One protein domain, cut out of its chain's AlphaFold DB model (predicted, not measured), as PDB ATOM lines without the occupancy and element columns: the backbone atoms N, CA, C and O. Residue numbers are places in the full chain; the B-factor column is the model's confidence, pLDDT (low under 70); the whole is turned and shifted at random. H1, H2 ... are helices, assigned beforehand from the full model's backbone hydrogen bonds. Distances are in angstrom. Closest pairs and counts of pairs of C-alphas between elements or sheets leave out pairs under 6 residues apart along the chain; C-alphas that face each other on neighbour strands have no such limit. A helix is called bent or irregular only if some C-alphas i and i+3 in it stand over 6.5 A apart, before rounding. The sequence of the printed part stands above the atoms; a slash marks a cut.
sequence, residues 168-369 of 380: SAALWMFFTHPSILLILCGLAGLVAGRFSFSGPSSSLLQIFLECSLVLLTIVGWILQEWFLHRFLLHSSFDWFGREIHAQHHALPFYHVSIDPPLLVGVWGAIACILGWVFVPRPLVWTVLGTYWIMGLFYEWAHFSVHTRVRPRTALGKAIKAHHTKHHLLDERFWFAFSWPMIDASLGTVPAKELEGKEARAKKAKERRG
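Overview. This is residues 168 to 369 of the 380 residues of the protein "Fatty acid hydroxylase-like protein" of Nannochloropsis gaditana (UniProt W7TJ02). A long helix, H7, runs through the core; H2 and H6 pack beside it in a three-helix bundle, and the longest helix, H3, crosses it at 44 degrees on another side. H5 and H8 pack on the last residues of H7, H4 packs on the end of H3, and residues 355 to 369 of H10 stick out as an arm. The printed part has 202 residues with ten named helices, H1 to H10 in order, and no named strand: the class is all helix. It is compact, with a radius of gyration of the C-alphas of 19.1 A, and spans 56 by 46 by 38 A.

Arrangement. H1, residues 168 to 175, only just touches residues 300 to 304 of H7, residues 283 to 305, with 3 pairs of C-alphas within 8 A; the closest are those of Phe 174 and Trp 300, 7.4 A. H2, residues 178 to 197, touches H7 at a shallow tilt of 22 degrees, opposite ways, the closest C-alphas being those of Arg 194 and Trp 285, 5.4 A. H6, residues 261 to 278, forms a helical hairpin with H7; residues 268 to 276 touch residues 284 to 292, closest at the C-alphas of Gly 275 and Val 284, 5.8 A. H3, residues 204 to 233, touches H7 with residues 210 to 221 alone; the closest C-alphas, of Val 214 and Thr 290, are 6.0 A apart. Residues 232 to 233 of H3 touch H4, residues 240 to 250, with the C-alphas of Leu 233 and Arg 242 4.4 A apart. H5, residues 254 to 257, touches H7 at Val 256 and Phe 303, closest C-alphas 5.2 A; H8, residues 314 to 328, touches it at Val 305 and Lys 320, closest C-alphas 5.0 A. H9, residues 342 to 345, and H10, residues 351 to 369, touch no helix. Every O i to N i+4 pair is within hydrogen-bond range in H1, H2, H4, H6, H7, H8 and H10, and 25 of 26 in H3; H5 and H9 are too short for such a pair.

Along the chain. H1 begins at C-alpha 168, (40.593, 34.604, 29.457). H2 is 28.2 A long, H3 41.1 A with a kink of 26 degrees near residue 227, H6 25.3 A, H7 33.1 A and H8 21.0 A. H5 is only just irregular, with C-alphas 254 and 257 6.9 A apart. H10, 27.2 A long, ends at C-alpha 369, (-6.062, 40.439, 37.176).

Size, cuts and confidence. The C-alphas farthest apart, of Ser 196 and Gly 369, are 58.6 A apart. The printed part has no cut; the link from H8 to H9, residues 329 to 341, is long. Mean pLDDT of the printed part is 92.9, and it is under 70 at residues 199 to 201 and 255 to 256.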
ATOM      1  N   SER A 168      39.333  35.352  29.535       95.44
ATOM      2  CA  SER A 168      40.593  34.604  29.457       95.44
ATOM      3  C   SER A 168      41.625  35.092  30.474       95.44
ATOM      4  O   SER A 168      42.205  34.276  31.181       95.44
ATOM      5  N   ALA A 169      41.805  36.411  30.606       94.06
ATOM      6  CA  ALA A 169      42.703  36.983  31.607       94.06
ATOM      7  C   ALA A 169      42.217  36.697  33.036       94.06
ATOM      8  O   ALA A 169      43.022  36.393  33.910       94.06
ATOM      9  N   ALA A 170      40.899  36.752  33.259       94.12
ATOM     10  CA  ALA A 170      40.286  36.445  34.546       94.12
ATOM     11  C   ALA A 170      40.506  34.977  34.942       94.12
ATOM     12  O   ALA A 170      40.950  34.699  36.049       94.12
ATOM     13  N   LEU A 171      40.266  34.043  34.015       95.44
ATOM     14  CA  LEU A 171      40.506  32.614  34.223       95.44
ATOM     15  C   LEU A 171      41.984  32.329  34.494       95.44
ATOM     16  O   LEU A 171      42.293  31.609  35.434       95.44
ATOM     17  N   TRP A 172      42.892  32.909  33.705       94.81
ATOM     18  CA  TRP A 172      44.326  32.711  33.902       94.81
ATOM     19  C   TRP A 172      44.776  33.209  35.278       94.81
ATOM     20  O   TRP A 172      45.434  32.475  36.008       94.81
ATOM     21  N   MET A 173      44.369  34.420  35.666       93.75
ATOM     22  CA  MET A 173      44.708  34.989  36.972       93.75
ATOM     23  C   MET A 173      44.151  34.145  38.123       93.75
ATOM     24  O   MET A 173      44.863  33.877  39.082       93.75
ATOM     25  N   PHE A 174      42.904  33.685  38.010       95.06
ATOM     26  CA  PHE A 174      42.263  32.879  39.042       95.06
ATOM     27  C   PHE A 174      42.919  31.500  39.189       95.06
ATOM     28  O   PHE A 174      43.344  31.117  40.274       95.06
ATOM     29  N   PHE A 175      43.066  30.760  38.087       96.44
ATOM     30  CA  PHE A 175      43.568  29.383  38.111       96.44
ATOM     31  C   PHE A 175      45.086  29.264  38.296       96.44
ATOM     32  O   PHE A 175      45.578  28.158  38.497       96.44
ATOM     33  N   THR A 176      45.830  30.371  38.264       95.06
ATOM     34  CA  THR A 176      47.255  30.405  38.641       95.06
ATOM     35  C   THR A 176      47.482  30.866  40.082       95.06
ATOM     36  O   THR A 176      48.614  30.823  40.565       95.06
ATOM     37  N   HIS A 177      46.426  31.275  40.793       94.31
ATOM     38  CA  HIS A 177      46.543  31.749  42.165       94.31
ATOM     39  C   HIS A 177      46.812  30.584  43.140       94.31
ATOM     40  O   HIS A 177      46.089  29.580  43.100       94.31
ATOM     41  N   PRO A 178      47.788  30.694  44.069       95.56
ATOM     42  CA  PRO A 178      48.166  29.589  44.956       95.56
ATOM     43  C   PRO A 178      47.014  29.015  45.796       95.56
ATOM     44  O   PRO A 178      46.917  27.799  45.947       95.56
ATOM     45  N   SER A 179      46.104  29.855  46.296       95.69
ATOM     46  CA  SER A 179      44.928  29.398  47.058       95.69
ATOM     47  C   SER A 179      43.976  28.548  46.217       95.69
ATOM     48  O   SER A 179      43.419  27.568  46.702       95.69
ATOM     49  N   ILE A 180      43.819  28.893  44.936       97.31
ATOM     50  CA  ILE A 180      42.946  28.159  44.018       97.31
ATOM     51  C   ILE A 180      43.582  26.825  43.647       97.31
ATOM     52  O   ILE A 180      42.895  25.808  43.621       97.31
ATOM     53  N   LEU A 181      44.902  26.796  43.446       97.69
ATOM     54  CA  LEU A 181      45.639  25.545  43.271       97.69
ATOM     55  C   LEU A 181      45.504  24.638  44.503       97.69
ATOM     56  O   LEU A 181      45.276  23.444  44.343       97.69
ATOM     57  N   LEU A 182      45.555  25.196  45.718       97.69
ATOM     58  CA  LEU A 182      45.304  24.449  46.955       97.69
ATOM     59  C   LEU A 182      43.896  23.833  46.956       97.69
ATOM     60  O   LEU A 182      43.769  22.631  47.195       97.69
ATOM     61  N   ILE A 183      42.860  24.618  46.625       98.00
ATOM     62  CA  ILE A 183      41.475  24.127  46.519       98.00
ATOM     63  C   ILE A 183      41.371  22.999  45.487       98.00
ATOM     64  O   ILE A 183      40.802  21.947  45.769       98.00
ATOM     65  N   LEU A 184      41.956  23.177  44.302       98.38
ATOM     66  CA  LEU A 184      41.922  22.172  43.240       98.38
ATOM     67  C   LEU A 184      42.661  20.888  43.625       98.38
ATOM     68  O   LEU A 184      42.147  19.799  43.376       98.38
ATOM     69  N   CYS A 185      43.830  20.993  44.260       98.19
ATOM     70  CA  CYS A 185      44.586  19.840  44.741       98.19
ATOM     71  C   CYS A 185      43.809  19.058  45.806       98.19
ATOM     72  O   CYS A 185      43.727  17.831  45.723       98.19
ATOM     73  N   GLY A 186      43.204  19.738  46.784       97.81
ATOM     74  CA  GLY A 186      42.405  19.057  47.803       97.81
ATOM     75  C   GLY A 186      41.116  18.459  47.238       97.81
ATOM     76  O   GLY A 186      40.791  17.317  47.560       97.81
ATOM     77  N   LEU A 187      40.441  19.150  46.312       97.94
ATOM     78  CA  LEU A 187      39.288  18.599  45.600       97.94
ATOM     79  C   LEU A 187      39.670  17.347  44.797       97.94
ATOM     80  O   LEU A 187      38.971  16.339  44.873       97.94
ATOM     81  N   ALA A 188      40.800  17.369  44.084       98.06
ATOM     82  CA  ALA A 188      41.313  16.201  43.373       98.06
ATOM     83  C   ALA A 188      41.597  15.030  44.331       98.06
ATOM     84  O   ALA A 188      41.216  13.896  44.038       98.06
ATOM     85  N   GLY A 189      42.187  15.300  45.500       97.38
ATOM     86  CA  GLY A 189      42.410  14.298  46.546       97.38
ATOM     87  C   GLY A 189      41.112  13.698  47.097       97.38
ATOM     88  O   GLY A 189      41.017  12.481  47.258       97.38
ATOM     89  N   LEU A 190      40.084  14.518  47.329       96.25
ATOM     90  CA  LEU A 190      38.764  14.067  47.789       96.25
ATOM     91  C   LEU A 190      38.050  13.214  46.736       96.25
ATOM     92  O   LEU A 190      37.461  12.187  47.074       96.25
ATOM     93  N   VAL A 191      38.133  13.604  45.462       94.12
ATOM     94  CA  VAL A 191      37.582  12.831  44.342       94.12
ATOM     95  C   VAL A 191      38.316  11.495  44.200       94.12
ATOM     96  O   VAL A 191      37.672  10.450  44.125       94.12
ATOM     97  N   ALA A 192      39.651  11.495  44.243       94.81
ATOM     98  CA  ALA A 192      40.445  10.268  44.220       94.81
ATOM     99  C   ALA A 192      40.112   9.350  45.409       94.81
ATOM    100  O   ALA A 192      39.935   8.142  45.234       94.81
ATOM    101  N   GLY A 193      39.941   9.919  46.606       93.00
ATOM    102  CA  GLY A 193      39.481   9.203  47.793       93.00
ATOM    103  C   GLY A 193      38.087   8.598  47.614       93.00
ATOM    104  O   GLY A 193      37.886   7.418  47.908       93.00
ATOM    105  N   ARG A 194      37.141   9.351  47.035       91.31
ATOM    106  CA  ARG A 194      35.790   8.860  46.725       91.31
ATOM    107  C   ARG A 194      35.810   7.652  45.794       91.31
ATOM    108  O   ARG A 194      34.988   6.761  45.976       91.31
ATOM    109  N   PHE A 195      36.703   7.618  44.806       90.25
ATOM    110  CA  PHE A 195      36.828   6.476  43.893       90.25
ATOM    111  C   PHE A 195      37.599   5.300  44.502       90.25
ATOM    112  O   PHE A 195      37.295   4.155  44.190       90.25
ATOM    113  N   SER A 196      38.564   5.566  45.384       91.25
ATOM    114  CA  SER A 196      39.419   4.523  45.969       91.25
ATOM    115  C   SER A 196      38.748   3.763  47.114       91.25
ATOM    116  O   SER A 196      39.033   2.588  47.322       91.25
ATOM    117  N   PHE A 197      37.874   4.427  47.878       85.56
ATOM    118  CA  PHE A 197      37.328   3.886  49.131       85.56
ATOM    119  C   PHE A 197      35.825   3.630  49.116       85.56
ATOM    120  O   PHE A 197      35.304   3.009  50.043       85.56
ATOM    121  N   SER A 198      35.113   4.084  48.089       77.44
ATOM    122  CA  SER A 198      33.701   3.762  47.947       77.44
ATOM    123  C   SER A 198      33.550   2.613  46.968       77.44
ATOM    124  O   SER A 198      33.767   2.775  45.770       77.44
ATOM    125  N   GLY A 199      33.169   1.448  47.490       68.56
ATOM    126  CA  GLY A 199      32.839   0.297  46.661       68.56
ATOM    127  C   GLY A 199      31.695   0.593  45.677       68.56
ATOM    128  O   GLY A 199      31.001   1.612  45.796       68.56
ATOM    129  N   PRO A 200      31.468  -0.301  44.700       61.62
ATOM    130  CA  PRO A 200      30.332  -0.212  43.796       61.62
ATOM    131  C   PRO A 200      29.060  -0.445  44.608       61.62
ATOM    132  O   PRO A 200      28.673  -1.571  44.907       61.62
ATOM    133  N   SER A 201      28.427   0.628  45.051       62.72
ATOM    134  CA  SER A 201      27.170   0.547  45.777       62.72
ATOM    135  C   SER A 201      26.221   1.551  45.133       62.72
ATOM    136  O   SER A 201      26.351   2.764  45.278       62.72
ATOM    137  N   SER A 202      25.341   1.010  44.292       71.44
ATOM    138  CA  SER A 202      24.437   1.725  43.385       71.44
ATOM    139  C   SER A 202      22.970   1.496  43.755       71.44
ATOM    140  O   SER A 202      22.087   1.528  42.898       71.44
ATOM    141  N   SER A 203      22.684   1.244  45.037       87.19
ATOM    142  CA  SER A 203      21.294   1.159  45.488       87.19
ATOM    143  C   SER A 203      20.609   2.522  45.337       87.19
ATOM    144  O   SER A 203      21.219   3.566  45.587       87.19
ATOM    145  N   LEU A 204      19.325   2.525  44.965       89.50
ATOM    146  CA  LEU A 204      18.536   3.761  44.862       89.50
ATOM    147  C   LEU A 204      18.529   4.548  46.179       89.50
ATOM    148  O   LEU A 204      18.602   5.775  46.162       89.50
ATOM    149  N   LEU A 205      18.502   3.842  47.315       89.44
ATOM    150  CA  LEU A 205      18.573   4.453  48.640       89.44
ATOM    151  C   LEU A 205      19.886   5.216  48.840       89.44
ATOM    152  O   LEU A 205      19.871   6.351  49.303       89.44
ATOM    153  N   GLN A 206      21.020   4.623  48.470       86.62
ATOM    154  CA  GLN A 206      22.312   5.291  48.597       86.62
ATOM    155  C   GLN A 206      22.419   6.506  47.678       86.62
ATOM    156  O   GLN A 206      22.884   7.549  48.122       86.62
ATOM    157  N   ILE A 207      21.952   6.402  46.430       88.62
ATOM    158  CA  ILE A 207      21.914   7.546  45.507       88.62
ATOM    159  C   ILE A 207      21.077   8.678  46.113       88.62
ATOM    160  O   ILE A 207      21.522   9.823  46.148       88.62
ATOM    161  N   PHE A 208      19.897   8.359  46.650       92.12
ATOM    162  CA  PHE A 208      19.037   9.336  47.311       92.12
ATOM    163  C   PHE A 208      19.720  10.003  48.515       92.12
ATOM    164  O   PHE A 208      19.658  11.228  48.649       92.12
ATOM    165  N   LEU A 209      20.401   9.228  49.367       91.44
ATOM    166  CA  LEU A 209      21.148   9.752  50.516       91.44
ATOM    167  C   LEU A 209      22.287  10.679  50.078       91.44
ATOM    168  O   LEU A 209      22.416  11.776  50.613       91.44
ATOM    169  N   GLU A 210      23.071  10.280  49.080       91.81
ATOM    170  CA  GLU A 210      24.175  11.080  48.539       91.81
ATOM    171  C   GLU A 210      23.654  12.396  47.940       91.81
ATOM    172  O   GLU A 210      24.147  13.469  48.281       91.81
ATOM    173  N   CYS A 211      22.597  12.352  47.120       93.88
ATOM    174  CA  CYS A 211      21.965  13.557  46.574       93.88
ATOM    175  C   CYS A 211      21.407  14.473  47.674       93.88
ATOM    176  O   CYS A 211      21.543  15.695  47.591       93.88
ATOM    177  N   SER A 212      20.805  13.892  48.715       95.62
ATOM    178  CA  SER A 212      20.299  14.647  49.864       95.62
ATOM    179  C   SER A 212      21.434  15.331  50.622       95.62
ATOM    180  O   SER A 212      21.306  16.494  50.996       95.62
ATOM    181  N   LEU A 213      22.568  14.649  50.801       95.88
ATOM    182  CA  LEU A 213      23.754  15.212  51.445       95.88
ATOM    183  C   LEU A 213      24.420  16.298  50.607       95.88
ATOM    184  O   LEU A 213      24.850  17.298  51.176       95.88
ATOM    185  N   VAL A 214      24.467  16.158  49.280       97.56
ATOM    186  CA  VAL A 214      24.919  17.232  48.382       97.56
ATOM    187  C   VAL A 214      24.060  18.478  48.601       97.56
ATOM    188  O   VAL A 214      24.591  19.550  48.886       97.56
ATOM    189  N   LEU A 215      22.731  18.338  48.543       98.25
ATOM    190  CA  LEU A 215      21.816  19.459  48.749       98.25
ATOM    191  C   LEU A 215      21.968  20.075  50.146       98.25
ATOM    192  O   LEU A 215      22.067  21.295  50.268       98.25
ATOM    193  N   LEU A 216      22.029  19.245  51.189       98.06
ATOM    194  CA  LEU A 216      22.200  19.705  52.565       98.06
ATOM    195  C   LEU A 216      23.536  20.429  52.755       98.06
ATOM    196  O   LEU A 216      23.580  21.445  53.438       98.06
ATOM    197  N   THR A 217      24.606  19.955  52.114       98.44
ATOM    198  CA  THR A 217      25.924  20.601  52.164       98.44
ATOM    199  C   THR A 217      25.902  21.958  51.465       98.44
ATOM    200  O   THR A 217      26.453  22.917  51.993       98.44
ATOM    201  N   ILE A 218      25.220  22.080  50.320       98.62
ATOM    202  CA  ILE A 218      25.044  23.364  49.620       98.62
ATOM    203  C   ILE A 218      24.249  24.349  50.487       98.62
ATOM    204  O   ILE A 218      24.649  25.502  50.640       98.62
ATOM    205  N   VAL A 219      23.138  23.908  51.085       98.12
ATOM    206  CA  VAL A 219      22.343  24.749  51.997       98.12
ATOM    207  C   VAL A 219      23.165  25.135  53.229       98.12
ATOM    208  O   VAL A 219      23.169  26.300  53.620       98.12
ATOM    209  N   GLY A 220      23.903  24.182  53.801       98.00
ATOM    210  CA  GLY A 220      24.816  24.403  54.917       98.00
ATOM    211  C   GLY A 220      25.881  25.446  54.591       98.00
ATOM    212  O   GLY A 220      26.058  26.375  55.371       98.00
ATOM    213  N   TRP A 221      26.509  25.363  53.413       98.31
ATOM    214  CA  TRP A 221      27.448  26.373  52.919       98.31
ATOM    215  C   TRP A 221      26.807  27.757  52.873       98.31
ATOM    216  O   TRP A 221      27.358  28.704  53.419       98.31
ATOM    217  N   ILE A 222      25.631  27.880  52.254       98.12
ATOM    218  CA  ILE A 222      24.933  29.163  52.087       98.12
ATOM    219  C   ILE A 222      24.644  29.820  53.447       98.12
ATOM    220  O   ILE A 222      24.848  31.022  53.616       98.12
ATOM    221  N   LEU A 223      24.181  29.038  54.425       98.06
ATOM    222  CA  LEU A 223      23.893  29.534  55.773       98.06
ATOM    223  C   LEU A 223      25.171  29.854  56.556       98.06
ATOM    224  O   LEU A 223      25.230  30.875  57.241       98.06
ATOM    225  N   GLN A 224      26.193  29.005  56.441       97.50
ATOM    226  CA  GLN A 224      27.492  29.210  57.073       97.50
ATOM    227  C   GLN A 224      28.177  30.464  56.530       97.50
ATOM    228  O   GLN A 224      28.638  31.281  57.314       97.50
ATOM    229  N   GLU A 225      28.236  30.634  55.212       97.62
ATOM    230  CA  GLU A 225      28.808  31.806  54.549       97.62
ATOM    231  C   GLU A 225      28.159  33.088  55.069       97.62
ATOM    232  O   GLU A 225      28.854  33.996  55.520       97.62
ATOM    233  N   TRP A 226      26.824  33.136  55.083       98.06
ATOM    234  CA  TRP A 226      26.087  34.265  55.640       98.06
ATOM    235  C   TRP A 226      26.432  34.516  57.112       98.06
ATOM    236  O   TRP A 226      26.668  35.660  57.508       98.06
ATOM    237  N   PHE A 227      26.482  33.455  57.923       97.88
ATOM    238  CA  PHE A 227      26.791  33.555  59.347       97.88
ATOM    239  C   PHE A 227      28.205  34.097  59.569       97.88
ATOM    240  O   PHE A 227      28.390  35.052  60.322       97.88
ATOM    241  N   LEU A 228      29.197  33.521  58.888       96.88
ATOM    242  CA  LEU A 228      30.594  33.929  58.986       96.88
ATOM    243  C   LEU A 228      30.770  35.371  58.517       96.88
ATOM    244  O   LEU A 228      31.419  36.159  59.202       96.88
ATOM    245  N   HIS A 229      30.142  35.743  57.403       97.19
ATOM    246  CA  HIS A 229      30.236  37.094  56.874       97.19
ATOM    247  C   HIS A 229      29.649  38.122  57.848       97.19
ATOM    248  O   HIS A 229      30.311  39.097  58.199       97.19
ATOM    249  N   ARG A 230      28.442  37.871  58.362       97.00
ATOM    250  CA  ARG A 230      27.765  38.794  59.278       97.00
ATOM    251  C   ARG A 230      28.418  38.874  60.657       97.00
ATOM    252  O   ARG A 230      28.538  39.964  61.206       97.00
ATOM    253  N   PHE A 231      28.762  37.734  61.252       97.25
ATOM    254  CA  PHE A 231      29.106  37.659  62.677       97.25
ATOM    255  C   PHE A 231      30.590  37.473  62.962       97.25
ATOM    256  O   PHE A 231      30.991  37.715  64.096       97.25
ATOM    257  N   LEU A 232      31.393  37.051  61.984       96.38
ATOM    258  CA  LEU A 232      32.834  36.854  62.148       96.38
ATOM    259  C   LEU A 232      33.631  37.907  61.376       96.38
ATOM    260  O   LEU A 232      34.482  38.574  61.971       96.38
ATOM    261  N   LEU A 233      33.336  38.099  60.087       96.06
ATOM    262  CA  LEU A 233      34.052  39.052  59.230       96.06
ATOM    263  C   LEU A 233      33.679  40.511  59.534       96.06
ATOM    264  O   LEU A 233      34.562  41.357  59.599       96.06
ATOM    265  N   HIS A 234      32.403  40.792  59.824       96.06
ATOM    266  CA  HIS A 234      31.918  42.109  60.285       96.06
ATOM    267  C   HIS A 234      31.916  42.279  61.815       96.06
ATOM    268  O   HIS A 234      31.244  43.155  62.366       96.06
ATOM    269  N   SER A 235      32.653  41.431  62.532       95.38
ATOM    270  CA  SER A 235      32.735  41.492  63.992       95.38
ATOM    271  C   SER A 235      33.725  42.555  64.487       95.38
ATOM    272  O   SER A 235      34.604  43.020  63.760       95.38
ATOM    273  N   SER A 236      33.613  42.912  65.769       93.38
ATOM    274  CA  SER A 236      34.633  43.697  66.476       93.38
ATOM    275  C   SER A 236      35.792  42.847  67.011       93.38
ATOM    276  O   SER A 236      36.743  43.403  67.555       93.38
ATOM    277  N   PHE A 237      35.705  41.517  66.908       93.88
ATOM    278  CA  PHE A 237      36.742  40.603  67.368       93.88
ATOM    279  C   PHE A 237      37.897  40.611  66.371       93.88
ATOM    280  O   PHE A 237      37.692  40.325  65.195       93.88
ATOM    281  N   ASP A 238      39.100  40.955  66.826       92.75
ATOM    282  CA  ASP A 238      40.244  41.048  65.930       92.75
ATOM    283  C   ASP A 238      40.836  39.667  65.644       92.75
ATOM    284  O   ASP A 238      41.359  38.991  66.530       92.75
ATOM    285  N   TRP A 239      40.715  39.235  64.394       94.00
ATOM    286  CA  TRP A 239      41.266  37.976  63.918       94.00
ATOM    287  C   TRP A 239      41.612  38.076  62.437       94.00
ATOM    288  O   TRP A 239      41.122  38.941  61.712       94.00
ATOM    289  N   PHE A 240      42.446  37.145  61.979       93.19
ATOM    290  CA  PHE A 240      43.065  37.195  60.658       93.19
ATOM    291  C   PHE A 240      42.072  37.383  59.495       93.19
ATOM    292  O   PHE A 240      42.305  38.216  58.624       93.19
ATOM    293  N   GLY A 241      40.940  36.668  59.487       92.88
ATOM    294  CA  GLY A 241      39.942  36.794  58.420       92.88
ATOM    295  C   GLY A 241      39.153  38.105  58.457       92.88
ATOM    296  O   GLY A 241      38.833  38.635  57.398       92.88
ATOM    297  N   ARG A 242      38.897  38.682  59.642       94.25
ATOM    298  CA  ARG A 242      38.309  40.030  59.752       94.25
ATOM    299  C   ARG A 242      39.235  41.064  59.119       94.25
ATOM    300  O   ARG A 242      38.758  41.919  58.385       94.25
ATOM    301  N   GLU A 243      40.534  40.992  59.392       92.75
ATOM    302  CA  GLU A 243      41.499  41.946  58.838       92.75
ATOM    303  C   GLU A 243      41.562  41.858  57.306       92.75
ATOM    304  O   GLU A 243      41.475  42.880  56.629       92.75
ATOM    305  N   ILE A 244      41.599  40.642  56.747       92.06
ATOM    306  CA  ILE A 244      41.525  40.423  55.290       92.06
ATOM    307  C   ILE A 244      40.237  41.019  54.710       92.06
ATOM    308  O   ILE A 244      40.274  41.722  53.701       92.06
ATOM    309  N   HIS A 245      39.099  40.788  55.366       94.19
ATOM    310  CA  HIS A 245      37.811  41.318  54.926       94.19
ATOM    311  C   HIS A 245      37.741  42.849  55.013       94.19
ATOM    312  O   HIS A 245      37.266  43.511  54.093       94.19
ATOM    313  N   ALA A 246      38.271  43.448  56.079       92.81
ATOM    314  CA  ALA A 246      38.339  44.900  56.232       92.81
ATOM    315  C   ALA A 246      39.223  45.548  55.152       92.81
ATOM    316  O   ALA A 246      38.848  46.566  54.565       92.81
ATOM    317  N   GLN A 247      40.368  44.934  54.837       90.81
ATOM    318  CA  GLN A 247      41.229  45.360  53.731       90.81
ATOM    319  C   GLN A 247      40.517  45.233  52.385       90.81
ATOM    320  O   GLN A 247      40.606  46.139  51.555       90.81
ATOM    321  N   HIS A 248      39.760  44.152  52.192       91.88
ATOM    322  CA  HIS A 248      38.935  43.964  51.009       91.88
ATOM    323  C   HIS A 248      37.900  45.094  50.848       91.88
ATOM    324  O   HIS A 248      37.775  45.664  49.767       91.88
ATOM    325  N   HIS A 249      37.220  45.492  51.923       92.31
ATOM    326  CA  HIS A 249      36.308  46.637  51.904       92.31
ATOM    327  C   HIS A 249      37.003  47.965  51.576       92.31
ATOM    328  O   HIS A 249      36.457  48.776  50.826       92.31
ATOM    329  N   ALA A 250      38.213  48.183  52.096       90.19
ATOM    330  CA  ALA A 250      38.987  49.390  51.819       90.19
ATOM    331  C   ALA A 250      39.485  49.456  50.362       90.19
ATOM    332  O   ALA A 250      39.520  50.535  49.768       90.19
ATOM    333  N   LEU A 251      39.863  48.309  49.788       87.00
ATOM    334  CA  LEU A 251      40.449  48.187  48.453       87.00
ATOM    335  C   LEU A 251      39.797  47.033  47.659       87.00
ATOM    336  O   LEU A 251      40.454  46.031  47.366       87.00
ATOM    337  N   PRO A 252      38.531  47.177  47.219       82.31
ATOM    338  CA  PRO A 252      37.748  46.071  46.650       82.31
ATOM    339  C   PRO A 252      38.300  45.524  45.328       82.31
ATOM    340  O   PRO A 252      37.979  44.409  44.929       82.31
ATOM    341  N   PHE A 253      39.148  46.298  44.647       78.62
ATOM    342  CA  PHE A 253      39.762  45.929  43.371       78.62
ATOM    343  C   PHE A 253      41.229  45.483  43.494       78.62
ATOM    344  O   PHE A 253      41.835  45.119  42.483       78.62
ATOM    345  N   TYR A 254      41.821  45.517  44.694       71.62
ATOM    346  CA  TYR A 254      43.219  45.137  44.899       71.62
ATOM    347  C   TYR A 254      43.399  43.617  44.797       71.62
ATOM    348  O   TYR A 254      42.799  42.868  45.561       71.62
ATOM    349  N   HIS A 255      44.177  43.173  43.796       60.28
ATOM    350  CA  HIS A 255      44.468  41.767  43.440       60.28
ATOM    351  C   HIS A 255      43.281  40.785  43.540       60.28
ATOM    352  O   HIS A 255      43.446  39.604  43.823       60.28
ATOM    353  N   VAL A 256      42.093  41.294  43.198       66.81
ATOM    354  CA  VAL A 256      40.844  40.579  42.900       66.81
ATOM    355  C   VAL A 256      40.407  39.560  43.967       66.81
ATOM    356  O   VAL A 256      39.925  38.483  43.644       66.81
ATOM    357  N   SER A 257      40.523  39.943  45.240       79.00
ATOM    358  CA  SER A 257      39.725  39.412  46.361       79.00
ATOM    359  C   SER A 257      39.670  37.881  46.494       79.00
ATOM    360  O   SER A 257      38.632  37.332  46.857       79.00
ATOM    361  N   ILE A 258      40.766  37.195  46.166       88.38
ATOM    362  CA  ILE A 258      40.937  35.763  46.441       88.38
ATOM    363  C   ILE A 258      41.522  35.631  47.844       88.38
ATOM    364  O   ILE A 258      42.507  36.307  48.161       88.38
ATOM    365  N   ASP A 259      40.962  34.747  48.666       92.69
ATOM    366  CA  ASP A 259      41.462  34.551  50.025       92.69
ATOM    367  C   ASP A 259      42.908  34.023  50.012       92.69
ATOM    368  O   ASP A 259      43.287  33.212  49.153       92.69
ATOM    369  N   PRO A 260      43.768  34.440  50.960       93.25
ATOM    370  CA  PRO A 260      45.153  33.997  50.989       93.25
ATOM    371  C   PRO A 260      45.262  32.496  51.313       93.25
ATOM    372  O   PRO A 260      44.426  31.957  52.048       93.25
ATOM    373  N   PRO A 261      46.330  31.807  50.858       94.88
ATOM    374  CA  PRO A 261      46.440  30.351  50.982       94.88
ATOM    375  C   PRO A 261      46.344  29.838  52.418       94.88
ATOM    376  O   PRO A 261      45.813  28.756  52.648       94.88
ATOM    377  N   LEU A 262      46.834  30.617  53.390       95.00
ATOM    378  CA  LEU A 262      46.740  30.271  54.806       95.00
ATOM    379  C   LEU A 262      45.281  30.213  55.281       95.00
ATOM    380  O   LEU A 262      44.906  29.255  55.949       95.00
ATOM    381  N   LEU A 263      44.460  31.206  54.922       94.81
ATOM    382  CA  LEU A 263      43.055  31.262  55.331       94.81
ATOM    383  C   LEU A 263      42.268  30.104  54.704       94.81
ATOM    384  O   LEU A 263      41.591  29.362  55.414       94.81
ATOM    385  N   VAL A 264      42.445  29.897  53.396       95.88
ATOM    386  CA  VAL A 264      41.825  28.785  52.657       95.88
ATOM    387  C   VAL A 264      42.275  27.431  53.209       95.88
ATOM    388  O   VAL A 264      41.454  26.540  53.412       95.88
ATOM    389  N   GLY A 265      43.567  27.274  53.511       96.75
ATOM    390  CA  GLY A 265      44.122  26.054  54.094       96.75
ATOM    391  C   GLY A 265      43.550  25.741  55.478       96.75
ATOM    392  O   GLY A 265      43.176  24.598  55.734       96.75
ATOM    393  N   VAL A 266      43.420  26.747  56.351       96.62
ATOM    394  CA  VAL A 266      42.824  26.585  57.688       96.62
ATOM    395  C   VAL A 266      41.350  26.196  57.588       96.62
ATOM    396  O   VAL A 266      40.942  25.215  58.209       96.62
ATOM    397  N   TRP A 267      40.550  26.893  56.775       95.88
ATOM    398  CA  TRP A 267      39.136  26.547  56.594       95.88
ATOM    399  C   TRP A 267      38.942  25.179  55.939       95.88
ATOM    400  O   TRP A 267      38.080  24.412  56.372       95.88
ATOM    401  N   GLY A 268      39.769  24.838  54.948       96.81
ATOM    402  CA  GLY A 268      39.783  23.515  54.328       96.81
ATOM    403  C   GLY A 268      40.128  22.412  55.331       96.81
ATOM    404  O   GLY A 268      39.464  21.375  55.357       96.81
ATOM    405  N   ALA A 269      41.110  22.644  56.207       98.06
ATOM    406  CA  ALA A 269      41.478  21.709  57.267       98.06
ATOM    407  C   ALA A 269      40.358  21.540  58.303       98.06
ATOM    408  O   ALA A 269      40.023  20.405  58.640       98.06
ATOM    409  N   ILE A 270      39.737  22.634  58.760       97.62
ATOM    410  CA  ILE A 270      38.580  22.592  59.670       97.62
ATOM    411  C   ILE A 270      37.444  21.784  59.040       97.62
ATOM    412  O   ILE A 270      36.929  20.866  59.673       97.62
ATOM    413  N   ALA A 271      37.090  22.069  57.784       97.56
ATOM    414  CA  ALA A 271      36.041  21.344  57.078       97.56
ATOM    415  C   ALA A 271      36.351  19.845  56.984       97.56
ATOM    416  O   ALA A 271      35.492  19.024  57.299       97.56
ATOM    417  N   CYS A 272      37.587  19.481  56.629       98.06
ATOM    418  CA  CYS A 272      38.036  18.091  56.609       98.06
ATOM    419  C   CYS A 272      37.920  17.433  57.988       98.06
ATOM    420  O   CYS A 272      37.329  16.362  58.087       98.06
ATOM    421  N   ILE A 273      38.432  18.061  59.051       98.38
ATOM    422  CA  ILE A 273      38.354  17.527  60.420       98.38
ATOM    423  C   ILE A 273      36.893  17.295  60.814       98.38
ATOM    424  O   ILE A 273      36.541  16.187  61.213       98.38
ATOM    425  N   LEU A 274      36.029  18.299  60.648       97.62
ATOM    426  CA  LEU A 274      34.609  18.187  60.986       97.62
ATOM    427  C   LEU A 274      33.915  17.101  60.155       97.62
ATOM    428  O   LEU A 274      33.180  16.286  60.707       97.62
ATOM    429  N   GLY A 275      34.188  17.036  58.851       97.19
ATOM    430  CA  GLY A 275      33.651  15.994  57.980       97.19
ATOM    431  C   GLY A 275      34.054  14.595  58.441       97.19
ATOM    432  O   GLY A 275      33.199  13.727  58.574       97.19
ATOM    433  N   TRP A 276      35.335  14.374  58.746       96.69
ATOM    434  CA  TRP A 276      35.838  13.073  59.196       96.69
ATOM    435  C   TRP A 276      35.366  12.668  60.593       96.69
ATOM    436  O   TRP A 276      35.264  11.473  60.863       96.69
ATOM    437  N   VAL A 277      35.092  13.638  61.467       97.75
ATOM    438  CA  VAL A 277      34.590  13.392  62.825       97.75
ATOM    439  C   VAL A 277      33.091  13.091  62.820       97.75
ATOM    440  O   VAL A 277      32.657  12.173  63.513       97.75
ATOM    441  N   PHE A 278      32.297  13.840  62.051       96.62
ATOM    442  CA  PHE A 278      30.835  13.813  62.164       96.62
ATOM    443  C   PHE A 278      30.115  13.086  61.024       96.62
ATOM    444  O   PHE A 278      28.955  12.710  61.194       96.62
ATOM    445  N   VAL A 279      30.758  12.870  59.872       95.12
ATOM    446  CA  VAL A 279      30.119  12.227  58.716       95.12
ATOM    447  C   VAL A 279      30.620  10.786  58.564       95.12
ATOM    448  O   VAL A 279      31.823  10.559  58.410       95.12
ATOM    449  N   PRO A 280      29.722   9.782  58.556       92.06
ATOM    450  CA  PRO A 280      30.110   8.391  58.353       92.06
ATOM    451  C   PRO A 280      30.797   8.149  57.005       92.06
ATOM    452  O   PRO A 280      30.468   8.754  55.981       92.06
ATOM    453  N   ARG A 281      31.721   7.185  56.976       89.94
ATOM    454  CA  ARG A 281      32.280   6.660  55.722       89.94
ATOM    455  C   ARG A 281      31.247   5.751  55.034       89.94
ATOM    456  O   ARG A 281      30.608   4.969  55.734       89.94
ATOM    457  N   PRO A 282      31.086   5.808  53.695       88.69
ATOM    458  CA  PRO A 282      31.853   6.606  52.728       88.69
ATOM    459  C   PRO A 282      31.290   8.013  52.429       88.69
ATOM    460  O   PRO A 282      31.898   8.749  51.656       88.69
ATOM    461  N   LEU A 283      30.159   8.402  53.028       91.12
ATOM    462  CA  LEU A 283      29.410   9.633  52.715       91.12
ATOM    463  C   LEU A 283      30.221  10.924  52.926       91.12
ATOM    464  O   LEU A 283      30.020  11.917  52.228       91.12
ATOM    465  N   VAL A 284      31.183  10.897  53.852       95.31
ATOM    466  CA  VAL A 284      32.122  12.000  54.113       95.31
ATOM    467  C   VAL A 284      32.829  12.506  52.858       95.31
ATOM    468  O   VAL A 284      33.004  13.711  52.706       95.31
ATOM    469  N   TRP A 285      33.177  11.624  51.919       95.12
ATOM    470  CA  TRP A 285      33.821  12.029  50.670       95.12
ATOM    471  C   TRP A 285      32.911  12.903  49.805       95.12
ATOM    472  O   TRP A 285      33.378  13.867  49.204       95.12
ATOM    473  N   THR A 286      31.614  12.596  49.762       94.31
ATOM    474  CA  THR A 286      30.622  13.378  49.016       94.31
ATOM    475  C   THR A 286      30.378  14.725  49.684       94.31
ATOM    476  O   THR A 286      30.349  15.747  48.999       94.31
ATOM    477  N   VAL A 287      30.258  14.749  51.015       97.12
ATOM    478  CA  VAL A 287      30.090  15.995  51.781       97.12
ATOM    479  C   VAL A 287      31.305  16.903  51.599       97.12
ATOM    480  O   VAL A 287      31.151  18.049  51.186       97.12
ATOM    481  N   LEU A 288      32.519  16.392  51.821       98.19
ATOM    482  CA  LEU A 288      33.742  17.175  51.647       98.19
ATOM    483  C   LEU A 288      33.943  17.599  50.190       98.19
ATOM    484  O   LEU A 288      34.241  18.761  49.939       98.19
ATOM    485  N   GLY A 289      33.723  16.706  49.221       98.00
ATOM    486  CA  GLY A 289      33.805  17.052  47.800       98.00
ATOM    487  C   GLY A 289      32.846  18.186  47.427       98.00
ATOM    488  O   GLY A 289      33.252  19.156  46.791       98.00
ATOM    489  N   THR A 290      31.598  18.116  47.896       98.38
ATOM    490  CA  THR A 290      30.597  19.175  47.691       98.38
ATOM    491  C   THR A 290      31.014  20.480  48.366       98.38
ATOM    492  O   THR A 290      30.940  21.537  47.745       98.38
ATOM    493  N   TYR A 291      31.497  20.421  49.608       98.50
ATOM    494  CA  TYR A 291      31.954  21.597  50.351       98.50
ATOM    495  C   TYR A 291      33.125  22.301  49.646       98.50
ATOM    496  O   TYR A 291      33.119  23.518  49.496       98.50
ATOM    497  N   TRP A 292      34.104  21.545  49.140       98.44
ATOM    498  CA  TRP A 292      35.245  22.099  48.402       98.44
ATOM    499  C   TRP A 292      34.842  22.684  47.041       98.44
ATOM    500  O   TRP A 292      35.373  23.718  46.642       98.44
ATOM    501  N   ILE A 293      33.865  22.082  46.350       98.62
ATOM    502  CA  ILE A 293      33.264  22.669  45.139       98.62
ATOM    503  C   ILE A 293      32.588  24.004  45.464       98.62
ATOM    504  O   ILE A 293      32.749  24.964  44.711       98.62
ATOM    505  N   MET A 294      31.861  24.086  46.582       98.38
ATOM    506  CA  MET A 294      31.238  25.336  47.023       98.38
ATOM    507  C   MET A 294      32.277  26.402  47.381       98.38
ATOM    508  O   MET A 294      32.100  27.553  46.991       98.38
ATOM    509  N   GLY A 295      33.395  26.024  48.010       97.81
ATOM    510  CA  GLY A 295      34.529  26.926  48.235       97.81
ATOM    511  C   GLY A 295      35.140  27.454  46.941       97.81
ATOM    512  O   GLY A 295      35.306  28.659  46.786       97.81
ATOM    513  N   LEU A 296      35.382  26.582  45.957       98.25
ATOM    514  CA  LEU A 296      35.864  27.010  44.641       98.25
ATOM    515  C   LEU A 296      34.875  27.958  43.944       98.25
ATOM    516  O   LEU A 296      35.283  28.939  43.322       98.25
ATOM    517  N   PHE A 297      33.574  27.663  44.040       97.81
ATOM    518  CA  PHE A 297      32.518  28.521  43.509       97.81
ATOM    519  C   PHE A 297      32.504  29.892  44.193       97.81
ATOM    520  O   PHE A 297      32.411  30.900  43.492       97.81
ATOM    521  N   TYR A 298      32.611  29.929  45.522       97.31
ATOM    522  CA  TYR A 298      32.662  31.159  46.307       97.31
ATOM    523  C   TYR A 298      33.837  32.037  45.883       97.31
ATOM    524  O   TYR A 298      33.611  33.171  45.464       97.31
ATOM    525  N   GLU A 299      35.055  31.486  45.879       96.44
ATOM    526  CA  GLU A 299      36.264  32.204  45.459       96.44
ATOM    527  C   GLU A 299      36.113  32.752  44.038       96.44
ATOM    528  O   GLU A 299      36.384  33.923  43.776       96.44
ATOM    529  N   TRP A 300      35.618  31.931  43.103       96.12
ATOM    530  CA  TRP A 300      35.410  32.368  41.723       96.12
ATOM    531  C   TRP A 300      34.374  33.485  41.625       96.12
ATOM    532  O   TRP A 300      34.571  34.450  40.881       96.12
ATOM    533  N   ALA A 301      33.252  33.357  42.331       95.31
ATOM    534  CA  ALA A 301      32.196  34.352  42.320       95.31
ATOM    535  C   ALA A 301      32.683  35.671  42.939       95.31
ATOM    536  O   ALA A 301      32.449  36.721  42.338       95.31
ATOM    537  N   HIS A 302      33.403  35.617  44.062       94.62
ATOM    538  CA  HIS A 302      33.971  36.774  44.761       94.62
ATOM    539  C   HIS A 302      35.019  37.492  43.915       94.62
ATOM    540  O   HIS A 302      34.882  38.681  43.629       94.62
ATOM    541  N   PHE A 303      35.967  36.742  43.359       94.25
ATOM    542  CA  PHE A 303      36.901  37.251  42.365       94.25
ATOM    543  C   PHE A 303      36.155  37.917  41.194       94.25
ATOM    544  O   PHE A 303      36.373  39.082  40.853       94.25
ATOM    545  N   SER A 304      35.196  37.210  40.594       93.75
ATOM    546  CA  SER A 304      34.518  37.649  39.371       93.75
ATOM    547  C   SER A 304      33.746  38.954  39.531       93.75
ATOM    548  O   SER A 304      33.738  39.768  38.600       93.75
ATOM    549  N   VAL A 305      33.080  39.182  40.670       93.50
ATOM    550  CA  VAL A 305      32.301  40.414  40.877       93.50
ATOM    551  C   VAL A 305      33.185  41.658  40.913       93.50
ATOM    552  O   VAL A 305      32.758  42.689  40.377       93.50
ATOM    553  N   HIS A 306      34.424  41.517  41.389       92.44
ATOM    554  CA  HIS A 306      35.455  42.559  41.437       92.44
ATOM    555  C   HIS A 306      36.298  42.662  40.159       92.44
ATOM    556  O   HIS A 306      37.141  43.546  40.032       92.44
ATOM    557  N   THR A 307      36.031  41.838  39.142       92.00
ATOM    558  CA  THR A 307      36.596  42.050  37.800       92.00
ATOM    559  C   THR A 307      35.780  43.034  36.953       92.00
ATOM    560  O   THR A 307      34.598  43.322  37.198       92.00
ATOM    561  N   ARG A 308      36.387  43.495  35.849       91.06
ATOM    562  CA  ARG A 308      35.697  44.245  34.786       91.06
ATOM    563  C   ARG A 308      34.931  43.316  33.825       91.06
ATOM    564  O   ARG A 308      34.250  43.800  32.919       91.06
ATOM    565  N   VAL A 309      34.993  41.994  34.021       92.06
ATOM    566  CA  VAL A 309      34.235  41.015  33.232       92.06
ATOM    567  C   VAL A 309      32.752  41.105  33.593       92.06
ATOM    568  O   VAL A 309      32.357  41.156  34.760       92.06
ATOM    569  N   ARG A 310      31.887  41.147  32.574       91.44
ATOM    570  CA  ARG A 310      30.437  41.222  32.785       91.44
ATOM    571  C   ARG A 310      29.863  39.832  33.090       91.44
ATOM    572  O   ARG A 310      30.056  38.924  32.276       91.44
ATOM    573  N   PRO A 311      29.102  39.661  34.188       93.38
ATOM    574  CA  PRO A 311      28.449  38.392  34.478       93.38
ATOM    575  C   PRO A 311      27.388  38.081  33.417       93.38
ATOM    576  O   PRO A 311      26.557  38.925  33.067       93.38
ATOM    577  N   ARG A 312      27.411  36.847  32.906       93.25
ATOM    578  CA  ARG A 312      26.487  36.390  31.855       93.25
ATOM    579  C   ARG A 312      25.203  35.788  32.424       93.25
ATOM    580  O   ARG A 312      24.137  35.972  31.841       93.25
ATOM    581  N   THR A 313      25.290  35.125  33.575       95.38
ATOM    582  CA  THR A 313      24.173  34.408  34.204       95.38
ATOM    583  C   THR A 313      23.299  35.329  35.057       95.38
ATOM    584  O   THR A 313      23.751  36.367  35.542       95.38
ATOM    585  N   ALA A 314      22.032  34.948  35.256       96.12
ATOM    586  CA  ALA A 314      21.123  35.671  36.148       96.12
ATOM    587  C   ALA A 314      21.638  35.672  37.596       96.12
ATOM    588  O   ALA A 314      21.671  36.727  38.226       96.12
ATOM    589  N   LEU A 315      22.122  34.519  38.075       95.81
ATOM    590  CA  LEU A 315      22.728  34.397  39.399       95.81
ATOM    591  C   LEU A 315      23.958  35.304  39.535       95.81
ATOM    592  O   LEU A 315      24.004  36.112  40.450       95.81
ATOM    593  N   GLY A 316      24.901  35.277  38.587       96.12
ATOM    594  CA  GLY A 316      26.099  36.122  38.657       96.12
ATOM    595  C   GLY A 316      25.787  37.624  38.636       96.12
ATOM    596  O   GLY A 316      26.439  38.407  39.322       96.12
ATOM    597  N   LYS A 317      24.754  38.043  37.891       96.69
ATOM    598  CA  LYS A 317      24.257  39.430  37.929       96.69
ATOM    599  C   LYS A 317      23.666  39.777  39.294       96.69
ATOM    600  O   LYS A 317      23.917  40.874  39.786       96.69
ATOM    601  N   ALA A 318      22.904  38.860  39.894       96.50
ATOM    602  CA  ALA A 318      22.333  39.039  41.222       96.50
ATOM    603  C   ALA A 318      23.425  39.145  42.294       96.50
ATOM    604  O   ALA A 318      23.399  40.105  43.055       96.50
ATOM    605  N   ILE A 319      24.412  38.239  42.292       97.25
ATOM    606  CA  ILE A 319      25.564  38.265  43.210       97.25
ATOM    607  C   ILE A 319      26.308  39.596  43.070       97.25
ATOM    608  O   ILE A 319      26.460  40.314  44.053       97.25
ATOM    609  N   LYS A 320      26.676  39.992  41.839       95.69
ATOM    610  CA  LYS A 320      27.382  41.258  41.595       95.69
ATOM    611  C   LYS A 320      26.607  42.456  42.124       95.69
ATOM    612  O   LYS A 320      27.170  43.272  42.843       95.69
ATOM    613  N   ALA A 321      25.327  42.572  41.778       95.38
ATOM    614  CA  ALA A 321      24.503  43.692  42.215       95.38
ATOM    615  C   ALA A 321      24.351  43.727  43.741       95.38
ATOM    616  O   ALA A 321      24.443  44.794  44.337       95.38
ATOM    617  N   HIS A 322      24.127  42.572  44.361       96.25
ATOM    618  CA  HIS A 322      23.918  42.446  45.795       96.25
ATOM    619  C   HIS A 322      25.174  42.800  46.595       96.25
ATOM    620  O   HIS A 322      25.136  43.681  47.446       96.25
ATOM    621  N   HIS A 323      26.309  42.212  46.233       96.12
ATOM    622  CA  HIS A 323      27.589  42.491  46.871       96.12
ATOM    623  C   HIS A 323      28.075  43.928  46.616       96.12
ATOM    624  O   HIS A 323      28.624  44.576  47.498       96.12
ATOM    625  N   THR A 324      27.780  44.502  45.444       94.38
ATOM    626  CA  THR A 324      28.069  45.925  45.189       94.38
ATOM    627  C   THR A 324      27.292  46.837  46.146       94.38
ATOM    628  O   THR A 324      27.832  47.840  46.602       94.38
ATOM    629  N   LYS A 325      26.034  46.507  46.482       95.38
ATOM    630  CA  LYS A 325      25.277  47.267  47.493       95.38
ATOM    631  C   LYS A 325      25.916  47.154  48.874       95.38
ATOM    632  O   LYS A 325      25.995  48.166  49.562       95.38
ATOM    633  N   HIS A 326      26.378  45.960  49.240       96.44
ATOM    634  CA  HIS A 326      27.082  45.723  50.497       96.44
ATOM    635  C   HIS A 326      28.288  46.661  50.652       96.44
ATOM    636  O   HIS A 326      28.366  47.381  51.639       96.44
ATOM    637  N   HIS A 327      29.156  46.747  49.640       94.00
ATOM    638  CA  HIS A 327      30.325  47.636  49.680       94.00
ATOM    639  C   HIS A 327      29.995  49.127  49.588       94.00
ATOM    640  O   HIS A 327      30.651  49.940  50.227       94.00
ATOM    641  N   LEU A 328      29.046  49.512  48.728       92.31
ATOM    642  CA  LEU A 328      28.891  50.921  48.343       92.31
ATOM    643  C   LEU A 328      27.756  51.653  49.058       92.31
ATOM    644  O   LEU A 328      27.768  52.882  49.083       92.31
ATOM    645  N   LEU A 329      26.745  50.944  49.565       92.94
ATOM    646  CA  LEU A 329      25.577  51.573  50.183       92.94
ATOM    647  C   LEU A 329      25.621  51.484  51.705       92.94
ATOM    648  O   LEU A 329      25.557  52.513  52.370       92.94
ATOM    649  N   ASP A 330      25.663  50.267  52.245       93.88
ATOM    650  CA  ASP A 330      25.654  50.034  53.690       93.88
ATOM    651  C   ASP A 330      26.109  48.603  54.003       93.88
ATOM    652  O   ASP A 330      25.400  47.633  53.724       93.88
ATOM    653  N   GLU A 331      27.278  48.486  54.626       93.56
ATOM    654  CA  GLU A 331      27.938  47.215  54.956       93.56
ATOM    655  C   GLU A 331      27.191  46.410  56.036       93.56
ATOM    656  O   GLU A 331      27.496  45.248  56.286       93.56
ATOM    657  N   ARG A 332      26.165  46.994  56.671       94.81
ATOM    658  CA  ARG A 332      25.324  46.308  57.668       94.81
ATOM    659  C   ARG A 332      24.227  45.438  57.047       94.81
ATOM    660  O   ARG A 332      23.452  44.826  57.785       94.81
ATOM    661  N   PHE A 333      24.122  45.412  55.721       96.56
ATOM    662  CA  PHE A 333      23.108  44.673  54.969       96.56
ATOM    663  C   PHE A 333      23.743  43.898  53.810       96.56
ATOM    664  O   PHE A 333      24.881  44.157  53.437       96.56
ATOM    665  N   TRP A 334      22.979  42.988  53.197       97.50
ATOM    666  CA  TRP A 334      23.385  42.209  52.017       97.50
ATOM    667  C   TRP A 334      24.596  41.276  52.262       97.50
ATOM    668  O   TRP A 334      25.526  41.230  51.457       97.50
ATOM    669  N   PHE A 335      24.588  40.531  53.375       97.69
ATOM    670  CA  PHE A 335      25.659  39.597  53.757       97.69
ATOM    671  C   PHE A 335      25.703  38.318  52.911       97.69
ATOM    672  O   PHE A 335      26.767  37.735  52.724       97.69
ATOM    673  N   ALA A 336      24.566  37.841  52.413       96.56
ATOM    674  CA  ALA A 336      24.515  36.638  51.600       96.56
ATOM    675  C   ALA A 336      25.263  36.847  50.283       96.56
ATOM    676  O   ALA A 336      24.965  37.780  49.528       96.56
ATOM    677  N   PHE A 337      26.201  35.956  49.974       95.94
ATOM    678  CA  PHE A 337      27.046  36.110  48.803       95.94
ATOM    679  C   PHE A 337      26.686  35.100  47.711       95.94
ATOM    680  O   PHE A 337      26.158  35.493  46.672       95.94
ATOM    681  N   SER A 338      26.867  33.800  47.960       95.81
ATOM    682  CA  SER A 338      26.588  32.717  47.006       95.81
ATOM    683  C   SER A 338      25.120  32.655  46.587       95.81
ATOM    684  O   SER A 338      24.803  32.339  45.436       95.81
ATOM    685  N   TRP A 339      24.208  32.980  47.509       96.88
ATOM    686  CA  TRP A 339      22.768  32.988  47.256       96.88
ATOM    687  C   TRP A 339      22.091  34.251  47.813       96.88
ATOM    688  O   TRP A 339      21.442  34.203  48.860       96.88
ATOM    689  N   PRO A 340      22.163  35.387  47.091       96.06
ATOM    690  CA  PRO A 340      21.691  36.699  47.560       96.06
ATOM    691  C   PRO A 340      20.239  36.751  48.051       96.06
ATOM    692  O   PRO A 340      19.839  37.639  48.795       96.06
ATOM    693  N   MET A 341      19.403  35.817  47.594       92.50
ATOM    694  CA  MET A 341      17.975  35.814  47.907       92.50
ATOM    695  C   MET A 341      17.681  35.510  49.382       92.50
ATOM    696  O   MET A 341      16.602  35.872  49.847       92.50
ATOM    697  N   ILE A 342      18.604  34.882  50.122       95.00
ATOM    698  CA  ILE A 342      18.342  34.505  51.520       95.00
ATOM    699  C   ILE A 342      18.305  35.704  52.473       95.00
ATOM    700  O   ILE A 342      17.639  35.611  53.497       95.00
ATOM    701  N   ASP A 343      18.964  36.829  52.166       95.75
ATOM    702  CA  ASP A 343      19.006  37.967  53.099       95.75
ATOM    703  C   ASP A 343      17.624  38.577  53.339       95.75
ATOM    704  O   ASP A 343      17.356  39.118  54.410       95.75
ATOM    705  N   ALA A 344      16.715  38.467  52.366       92.88
ATOM    706  CA  ALA A 344      15.325  38.859  52.569       92.88
ATOM    707  C   ALA A 344      14.658  38.001  53.655       92.88
ATOM    708  O   ALA A 344      13.974  38.538  54.520       92.88
ATOM    709  N   SER A 345      14.904  36.690  53.640       93.75
ATOM    710  CA  SER A 345      14.377  35.748  54.634       93.75
ATOM    711  C   SER A 345      15.063  35.882  55.996       93.75
ATOM    712  O   SER A 345      14.435  35.633  57.019       93.75
ATOM    713  N   LEU A 346      16.337  36.283  56.018       94.62
ATOM    714  CA  LEU A 346      17.139  36.442  57.236       94.62
ATOM    715  C   LEU A 346      17.080  37.863  57.830       94.62
ATOM    716  O   LEU A 346      17.747  38.146  58.827       94.62
ATOM    717  N   GLY A 347      16.269  38.754  57.247       93.81
ATOM    718  CA  GLY A 347      16.045  40.109  57.759       93.81
ATOM    719  C   GLY A 347      17.258  41.034  57.615       93.81
ATOM    720  O   GLY A 347      17.440  41.949  58.413       93.81
ATOM    721  N   THR A 348      18.100  40.786  56.618       95.94
ATOM    722  CA  THR A 348      19.392  41.457  56.390       95.94
ATOM    723  C   THR A 348      19.418  42.263  55.091       95.94
ATOM    724  O   THR A 348      20.478  42.590  54.562       95.94
ATOM    725  N   VAL A 349      18.241  42.663  54.608       95.38
ATOM    726  CA  VAL A 349      18.056  43.726  53.609       95.38
ATOM    727  C   VAL A 349      17.318  44.920  54.237       95.38
ATOM    728  O   VAL A 349      16.541  44.726  55.173       95.38
ATOM    729  N   PRO A 350      17.487  46.156  53.729       93.75
ATOM    730  CA  PRO A 350      16.768  47.311  54.267       93.75
ATOM    731  C   PRO A 350      15.244  47.183  54.118       93.75
ATOM    732  O   PRO A 350      14.754  46.806  53.052       93.75
ATOM    733  N   ALA A 351      14.485  47.606  55.138       88.56
ATOM    734  CA  ALA A 351      13.013  47.557  55.141       88.56
ATOM    735  C   ALA A 351      12.387  48.235  53.907       88.56
ATOM    736  O   ALA A 351      11.534  47.657  53.238       88.56
ATOM    737  N   LYS A 352      12.911  49.404  53.513       87.38
ATOM    738  CA  LYS A 352      12.474  50.126  52.305       87.38
ATOM    739  C   LYS A 352      12.611  49.298  51.020       87.38
ATOM    740  O   LYS A 352      11.828  49.467  50.087       87.38
ATOM    741  N   GLU A 353      13.613  48.417  50.934       88.81
ATOM    742  CA  GLU A 353      13.775  47.535  49.773       88.81
ATOM    743  C   GLU A 353      12.703  46.434  49.754       88.81
ATOM    744  O   GLU A 353      12.201  46.102  48.678       88.81
ATOM    745  N   LEU A 354      12.324  45.897  50.919       84.25
ATOM    746  CA  LEU A 354      11.247  44.908  51.045       84.25
ATOM    747  C   LEU A 354       9.896  45.517  50.661       84.25
ATOM    748  O   LEU A 354       9.241  45.009  49.751       84.25
ATOM    749  N   GLU A 355       9.550  46.667  51.242       86.88
ATOM    750  CA  GLU A 355       8.325  47.415  50.922       86.88
ATOM    751  C   GLU A 355       8.226  47.723  49.419       86.88
ATOM    752  O   GLU A 355       7.190  47.533  48.776       86.88
ATOM    753  N   GLY A 356       9.340  48.148  48.810       85.62
ATOM    754  CA  GLY A 356       9.412  48.412  47.375       85.62
ATOM    755  C   GLY A 356       9.184  47.164  46.513       85.62
ATOM    756  O   GLY A 356       8.558  47.259  45.449       85.62
ATOM    757  N   LYS A 357       9.666  45.990  46.944       84.06
ATOM    758  CA  LYS A 357       9.426  44.706  46.262       84.06
ATOM    759  C   LYS A 357       7.961  44.283  46.381       84.06
ATOM    760  O   LYS A 357       7.367  43.912  45.368       84.06
ATOM    761  N   GLU A 358       7.363  44.415  47.560       84.12
ATOM    762  CA  GLU A 358       5.948  44.109  47.805       84.12
ATOM    763  C   GLU A 358       5.015  45.001  46.983       84.12
ATOM    764  O   GLU A 358       4.119  44.506  46.293       84.12
ATOM    765  N   ALA A 359       5.272  46.311  46.952       88.00
ATOM    766  CA  ALA A 359       4.495  47.254  46.153       88.00
ATOM    767  C   ALA A 359       4.552  46.924  44.650       88.00
ATOM    768  O   ALA A 359       3.541  46.996  43.944       88.00
ATOM    769  N   ARG A 360       5.728  46.522  44.142       89.31
ATOM    770  CA  ARG A 360       5.894  46.076  42.746       89.31
ATOM    771  C   ARG A 360       5.150  44.769  42.477       89.31
ATOM    772  O   ARG A 360       4.500  44.660  41.436       89.31
ATOM    773  N   ALA A 361       5.209  43.809  43.398       88.06
ATOM    774  CA  ALA A 361       4.493  42.539  43.285       88.06
ATOM    775  C   ALA A 361       2.969  42.746  43.274       88.06
ATOM    776  O   ALA A 361       2.280  42.185  42.418       88.06
ATOM    777  N   LYS A 362       2.450  43.623  44.144       89.00
ATOM    778  CA  LYS A 362       1.032  44.004  44.184       89.00
ATOM    779  C   LYS A 362       0.575  44.612  42.855       89.00
ATOM    780  O   LYS A 362      -0.359  44.096  42.242       89.00
ATOM    781  N   LYS A 363       1.305  45.608  42.336       90.56
ATOM    782  CA  LYS A 363       1.021  46.215  41.021       90.56
ATOM    783  C   LYS A 363       1.073  45.195  39.876       90.56
ATOM    784  O   LYS A 363       0.281  45.270  38.939       90.56
ATOM    785  N   ALA A 364       1.999  44.235  39.922       89.44
ATOM    786  CA  ALA A 364       2.090  43.179  38.914       89.44
ATOM    787  C   ALA A 364       0.886  42.221  38.961       89.44
ATOM    788  O   ALA A 364       0.390  41.819  37.905       89.44
ATOM    789  N   LYS A 365       0.389  41.889  40.159       87.56
ATOM    790  CA  LYS A 365      -0.818  41.071  40.353       87.56
ATOM    791  C   LYS A 365      -2.070  41.793  39.851       87.56
ATOM    792  O   LYS A 365      -2.839  41.198  39.103       87.56
ATOM    793  N   GLU A 366      -2.225  43.077  40.171       89.31
ATOM    794  CA  GLU A 366      -3.328  43.922  39.683       89.31
ATOM    795  C   GLU A 366      -3.351  43.994  38.146       89.31
ATOM    796  O   GLU A 366      -4.391  43.772  37.530       89.31
ATOM    797  N   ARG A 367      -2.187  44.192  37.506       85.50
ATOM    798  CA  ARG A 367      -2.055  44.185  36.034       85.50
ATOM    799  C   ARG A 367      -2.393  42.843  35.381       85.50
ATOM    800  O   ARG A 367      -2.781  42.821  34.216       85.50
ATOM    801  N   ARG A 368      -2.183  41.725  36.080       81.69
ATOM    802  CA  ARG A 368      -2.557  40.387  35.594       81.69
ATOM    803  C   ARG A 368      -4.047  40.115  35.790       81.69
ATOM    804  O   ARG A 368      -4.652  39.534  34.904       81.69
ATOM    805  N   GLY A 369      -4.629  40.566  36.902       75.12
ATOM    806  CA  GLY A 369      -6.062  40.439  37.176       75.12
ATOM    807  C   GLY A 369      -6.938  41.309  36.269       75.12
ATOM    808  O   GLY A 369      -8.022  40.880  35.891       75.12
TER     809      GLY A 369